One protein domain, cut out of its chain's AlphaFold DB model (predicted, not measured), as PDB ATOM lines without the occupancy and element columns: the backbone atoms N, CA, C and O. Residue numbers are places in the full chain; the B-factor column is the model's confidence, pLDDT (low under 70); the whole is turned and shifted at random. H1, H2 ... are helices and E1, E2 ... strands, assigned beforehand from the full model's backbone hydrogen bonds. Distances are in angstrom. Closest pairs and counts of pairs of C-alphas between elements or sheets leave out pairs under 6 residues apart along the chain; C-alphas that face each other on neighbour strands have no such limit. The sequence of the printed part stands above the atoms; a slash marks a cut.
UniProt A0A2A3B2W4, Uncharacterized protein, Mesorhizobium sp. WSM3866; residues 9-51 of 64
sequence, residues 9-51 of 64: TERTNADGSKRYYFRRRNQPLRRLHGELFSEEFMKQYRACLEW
ATOM      1  N   THR A   9     230.833 261.820 298.279       91.88
ATOM      2  CA  THR A   9     231.920 261.439 297.379       91.88
ATOM      3  C   THR A   9     232.712 262.680 296.990       91.88
ATOM      4  O   THR A   9     232.171 263.617 296.398       91.88
ATOM      5  N   GLU A  10     234.008 262.665 297.281       91.81
ATOM      6  CA  GLU A  10     234.955 263.695 296.861       91.81
ATOM      7  C   GLU A  10     235.610 263.309 295.533       91.81
ATOM      8  O   GLU A  10     235.961 262.151 295.303       91.81
ATOM      9  N   ARG A  11     235.795 264.286 294.645       90.62
ATOM     10  CA  ARG A  11     236.611 264.141 293.437       90.62
ATOM     11  C   ARG A  11     237.531 265.333 293.275       90.62
ATOM     12  O   ARG A  11     237.086 266.474 293.353       90.62
ATOM     13  N   THR A  12     238.790 265.057 292.983       92.81
ATOM     14  CA  THR A  12     239.794 266.083 292.696       92.81
ATOM     15  C   THR A  12     239.869 266.301 291.187       92.81
ATOM     16  O   THR A  12     239.930 265.336 290.424       92.81
ATOM     17  N   ASN A  13     239.822 267.557 290.745       90.88
ATOM     18  CA  ASN A  13     240.066 267.916 289.347       90.88
ATOM     19  C   ASN A  13     241.575 267.949 289.061       90.88
ATOM     20  O   ASN A  13     242.383 268.010 289.982       90.88
ATOM     21  N   ALA A  14     241.953 267.990 287.781       93.88
ATOM     22  CA  ALA A  14     243.357 268.100 287.367       93.88
ATOM     23  C   ALA A  14     244.060 269.366 287.900       93.88
ATOM     24  O   ALA A  14     245.256 269.348 288.152       93.88
ATOM     25  N   ASP A  15     243.298 270.440 288.111       93.06
ATOM     26  CA  ASP A  15     243.744 271.713 288.694       93.06
ATOM     27  C   ASP A  15     243.909 271.658 290.234       93.06
ATOM     28  O   ASP A  15     244.407 272.591 290.853       93.06
ATOM     29  N   GLY A  16     243.525 270.553 290.880       88.75
ATOM     30  CA  GLY A  16     243.605 270.387 292.336       88.75
ATOM     31  C   GLY A  16     242.357 270.856 293.090       88.75
ATOM     32  O   GLY A  16     242.166 270.482 294.248       88.75
ATOM     33  N   SER A  17     241.448 271.587 292.437       89.44
ATOM     34  CA  SER A  17     240.133 271.905 293.003       89.44
ATOM     35  C   SER A  17     239.300 270.650 293.302       89.44
ATOM     36  O   SER A  17     239.277 269.684 292.533       89.44
ATOM     37  N   LYS A  18     238.562 270.673 294.419       89.75
ATOM     38  CA  LYS A  18     237.681 269.576 294.844       89.75
ATOM     39  C   LYS A  18     236.241 269.784 294.380       89.75
ATOM     40  O   LYS A  18     235.720 270.898 294.366       89.75
ATOM     41  N   ARG A  19     235.577 268.689 294.023       93.38
ATOM     42  CA  ARG A  19     234.136 268.607 293.779       93.38
ATOM     43  C   ARG A  19     233.525 267.593 294.725       93.38
ATOM     44  O   ARG A  19     234.076 266.515 294.937       93.38
ATOM     45  N   TYR A  20     232.355 267.940 295.229       93.88
ATOM     46  CA  TYR A  20     231.630 267.159 296.210       93.88
ATOM     47  C   TYR A  20     230.323 266.668 295.605       93.88
ATOM     48  O   TYR A  20     229.617 267.418 294.925       93.88
ATOM     49  N   TYR A  21     230.004 265.404 295.841       93.62
ATOM     50  CA  TYR A  21     228.794 264.775 295.337       93.62
ATOM     51  C   TYR A  21     228.094 264.010 296.451       93.62
ATOM     52  O   TYR A  21     228.741 263.318 297.229       93.62
ATOM     53  N   PHE A  22     226.773 264.103 296.491       93.00
ATOM     54  CA  PHE A  22     225.920 263.256 297.303       93.00
ATOM     55  C   PHE A  22     225.516 262.019 296.500       93.00
ATOM     56  O   PHE A  22     224.953 262.136 295.405       93.00
ATOM     57  N   ARG A  23     225.798 260.838 297.047       91.00
ATOM     58  CA  ARG A  23     225.466 259.545 296.452       91.00
ATOM     59  C   ARG A  23     224.774 258.660 297.481       91.00
ATOM     60  O   ARG A  23     225.403 258.187 298.422       91.00
ATOM     61  N   ARG A  24     223.501 258.362 297.235       89.62
ATOM     62  CA  ARG A  24     222.700 257.413 298.012       89.62
ATOM     63  C   ARG A  24     222.037 256.413 297.072       89.62
ATOM     64  O   ARG A  24     221.748 256.729 295.919       89.62
ATOM     65  N   ARG A  25     221.835 255.180 297.545       82.94
ATOM     66  CA  ARG A  25     221.132 254.140 296.781       82.94
ATOM     67  C   ARG A  25     219.725 254.635 296.425       82.94
ATOM     68  O   ARG A  25     219.073 255.240 297.269       82.94
ATOM     69  N   ASN A  26     219.284 254.380 295.192       82.12
ATOM     70  CA  ASN A  26     217.985 254.815 294.653       82.12
ATOM     71  C   ASN A  26     217.794 256.343 294.575       82.12
ATOM     72  O   ASN A  26     216.666 256.817 294.493       82.12
ATOM     73  N   GLN A  27     218.878 257.125 294.596       82.88
ATOM     74  CA  GLN A  27     218.823 258.566 294.355       82.88
ATOM     75  C   GLN A  27     219.780 258.960 293.227       82.88
ATOM     76  O   GLN A  27     220.858 258.364 293.101       82.88
ATOM     77  N   PRO A  28     219.429 259.968 292.410       87.06
ATOM     78  CA  PRO A  28     220.353 260.498 291.423       87.06
ATOM     79  C   PRO A  28     221.585 261.098 292.111       87.06
ATOM     80  O   PRO A  28     221.499 261.702 293.182       87.06
ATOM     81  N   LEU A  29     222.748 260.953 291.472       89.69
ATOM     82  CA  LEU A  29     223.976 261.595 291.932       89.69
ATOM     83  C   LEU A  29     223.794 263.116 291.883       89.69
ATOM     84  O   LEU A  29     223.585 263.678 290.805       89.69
ATOM     85  N   ARG A  30     223.924 263.792 293.027       92.06
ATOM     86  CA  ARG A  30     223.745 265.247 293.114       92.06
ATOM     87  C   ARG A  30     225.052 265.938 293.458       92.06
ATOM     88  O   ARG A  30     225.761 265.516 294.363       92.06
ATOM     89  N   ARG A  31     225.394 267.004 292.737       93.56
ATOM     90  CA  ARG A  31     226.568 267.826 293.052       93.56
ATOM     91  C   ARG A  31     226.248 268.760 294.221       93.56
ATOM     92  O   ARG A  31     225.202 269.400 294.211       93.56
ATOM     93  N   LEU A  32     227.158 268.836 295.188       93.12
ATOM     94  CA  LEU A  32     227.118 269.784 296.300       93.12
ATOM     95  C   LEU A  32     228.083 270.935 296.006       93.12
ATOM     96  O   LEU A  32     229.215 270.717 295.559       93.12
ATOM     97  N   HIS A  33     227.610 272.156 296.222       92.56
ATOM     98  CA  HIS A  33     228.356 273.388 295.981       92.56
ATOM     99  C   HIS A  33     228.794 274.036 297.299       92.56
ATOM    100  O   HIS A  33     228.197 273.778 298.342       92.56
ATOM    101  N   GLY A  34     229.826 274.879 297.227       90.25
ATOM    102  CA  GLY A  34     230.377 275.587 298.381       90.25
ATOM    103  C   GLY A  34     231.534 274.854 299.062       90.25
ATOM    104  O   GLY A  34     231.979 273.788 298.622       90.25
ATOM    105  N   GLU A  35     232.043 275.463 300.132       89.38
ATOM    106  CA  GLU A  35     233.118 274.895 300.945       89.38
ATOM    107  C   GLU A  35     232.610 273.733 301.802       89.38
ATOM    108  O   GLU A  35     231.475 273.740 302.288       89.38
ATOM    109  N   LEU A  36     233.467 272.731 302.010       87.19
ATOM    110  CA  LEU A  36     233.133 271.574 302.831       87.19
ATOM    111  C   LEU A  36     232.786 272.033 304.257       87.19
ATOM    112  O   LEU A  36     233.519 272.818 304.848       87.19
ATOM    113  N   PHE A  37     231.673 271.534 304.796       87.31
ATOM    114  CA  PHE A  37     231.119 271.915 306.106       87.31
ATOM    115  C   PHE A  37     230.636 273.366 306.249       87.31
ATOM    116  O   PHE A  37     230.192 273.739 307.335       87.31
ATOM    117  N   SER A  38     230.634 274.166 305.178       91.56
ATOM    118  CA  SER A  38     229.920 275.446 305.191       91.56
ATOM    119  C   SER A  38     228.418 275.234 305.408       91.56
ATOM    120  O   SER A  38     227.868 274.170 305.104       91.56
ATOM    121  N   GLU A  39     227.729 276.252 305.923       91.88
ATOM    122  CA  GLU A  39     226.281 276.182 306.150       91.88
ATOM    123  C   GLU A  39     225.521 275.861 304.854       91.88
ATOM    124  O   GLU A  39     224.657 274.982 304.837       91.88
ATOM    125  N   GLU A  40     225.899 276.503 303.747       92.12
ATOM    126  CA  GLU A  40     225.297 276.274 302.431       92.12
ATOM    127  C   GLU A  40     225.499 274.831 301.950       92.12
ATOM    128  O   GLU A  40     224.573 274.197 301.431       92.12
ATOM    129  N   PHE A  41     226.693 274.282 302.170       93.25
ATOM    130  CA  PHE A  41     227.005 272.897 301.846       93.25
ATOM    131  C   PHE A  41     226.172 271.923 302.684       93.25
ATOM    132  O   PHE A  41     225.547 271.002 302.154       93.25
ATOM    133  N   MET A  42     226.122 272.140 304.000       92.50
ATOM    134  CA  MET A  42     225.377 271.284 304.922       92.50
ATOM    135  C   MET A  42     223.870 271.361 304.675       92.50
ATOM    136  O   MET A  42     223.183 270.348 304.805       92.50
ATOM    137  N   LYS A  43     223.352 272.520 304.257       92.94
ATOM    138  CA  LYS A  43     221.956 272.694 303.842       92.94
ATOM    139  C   LYS A  43     221.630 271.851 302.608       92.94
ATOM    140  O   LYS A  43     220.631 271.136 302.614       92.94
ATOM    141  N   GLN A  44     222.488 271.872 301.585       93.19
ATOM    142  CA  GLN A  44     222.327 271.012 300.405       93.19
ATOM    143  C   GLN A  44     222.429 269.524 300.767       93.19
ATOM    144  O   GLN A  44     221.630 268.721 300.287       93.19
ATOM    145  N   TYR A  45     223.378 269.153 301.631       92.69
ATOM    146  CA  TYR A  45     223.555 267.773 302.086       92.69
ATOM    147  C   TYR A  45     222.313 267.250 302.825       92.69
ATOM    148  O   TYR A  45     221.811 266.175 302.502       92.69
ATOM    149  N   ARG A  46     221.774 268.030 303.772       90.75
ATOM    150  CA  ARG A  46     220.543 267.688 304.509       90.75
ATOM    151  C   ARG A  46     219.337 267.573 303.582       90.75
ATOM    152  O   ARG A  46     218.634 266.573 303.652       90.75
ATOM    153  N   ALA A  47     219.186 268.491 302.627       90.12
ATOM    154  CA  ALA A  47     218.120 268.403 301.631       90.12
ATOM    155  C   ALA A  47     218.185 267.107 300.797       90.12
ATOM    156  O   ALA A  47     217.152 266.584 300.393       90.12
ATOM    157  N   CYS A  48     219.382 266.565 300.544       89.94
ATOM    158  CA  CYS A  48     219.530 265.270 299.872       89.94
ATOM    159  C   CYS A  48     219.188 264.084 300.791       89.94
ATOM    160  O   CYS A  48     218.642 263.087 300.325       89.94
ATOM    161  N   LEU A  49     219.477 264.182 302.093       88.38
ATOM    162  CA  LEU A  49     219.073 263.169 303.076       88.38
ATOM    163  C   LEU A  49     217.550 263.084 303.218       88.38
ATOM    164  O   LEU A  49     217.003 261.980 303.268       88.38
ATOM    165  N   GLU A  50     216.896 264.244 303.264       86.69
ATOM    166  CA  GLU A  50     215.443 264.391 303.401       86.69
ATOM    167  C   GLU A  50     214.687 264.077 302.108       86.69
ATOM    168  O   GLU A  50     213.479 263.852 302.142       86.69
ATOM    169  N   TRP A  51     215.379 264.026 300.965       79.31
ATOM    170  CA  TRP A  51     214.762 263.623 299.711       79.31
ATOM    171  C   TRP A  51     214.330 262.156 299.794       79.31
ATOM    172  O   TRP A  51     215.147 261.236 299.705       79.31
TER     173      TRP A  51
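AT A GLANCE: This is residues 9 to 51 of the 64 residues of an uncharacterized protein of Mesorhizobium sp. WSM3866 (UniProt A0A2A3B2W4). A small antiparallel sheet of three strands, E1, E2 and E3, has one helix, H1, over one face at its E3 side and running along the strands, while the other face is bare. The tight turn of the hairpin E1 and E2 reaches out to one end of the longest axis, and the last turns of H1 make the other end. The printed part has 43 residues, with three named strands and then one named helix along the chain; the sheet's order is E1, E2, E3, and the class is mixed, helices and strands. The whole is only just compact, close to loose, with a radius of gyration of the C-alphas of 10.8 A, and it is flat, spanning 32 by 23 by 9 A.

IN THESE COORDINATES: Strand E2, residues 18 to 22, is the longest strand by residues and measures 13.6 A from first to last C-alpha. Strand E1, residues 9 to 12, measures 10.3 A and begins with C-alpha 9 at (231.920, 261.439, 297.379). Strand E3, residues 30 to 32, measures 6.5 A, with C-alpha 32 at (227.118, 269.784, 296.300). Helix H1, residues 39 to 50, measures 16.2 A and ends with C-alpha 50 at (215.443, 264.391, 303.401).

HOW THE PARTS SIT: The three strands form a meander, each strand the antiparallel neighbour of the one before, with E2 as the inner strand and E1 and E3 as edge strands. E1 and E2 are a hairpin, antiparallel at 160 degrees between their directions, with N 11 and O 19 at 2.8 A and N 21 and O 9 at 2.9 A, both within hydrogen-bond range. E2 and E3 are a hairpin too, at 134 degrees, with N 22 and O 30 at 2.7 A and N 32 and O 20 at 2.9 A, both within hydrogen-bond range. E1 and E3 are apart. H1 is on one face of this sheet, an arrangement of two layers, helix on sheet, at a height over the sheet of 9.8 A. It lies over E3, and only just over E2, on which 3 of its 12 C-alphas fall. On the local plane its line and that of E3 stand at 12 degrees, along the strands. The closest C-alphas of E3 and H1 are those of Leu 32 and Phe 41, 6.4 A apart. In H1 every O i to N i+4 pair is within hydrogen-bond range.

THE WHOLE: The two C-alphas farthest apart are those of Asp 15 and Glu 50, at 32.7 A. The printed part, residues 9 to 51, has no cut. The link from E1 to E2 is tight, with 5 residues; those from E2 to E3, with 7, and from E3 to H1, with 6, are short. The mean pLDDT of the printed part is 90.3, and no printed residue is under 70.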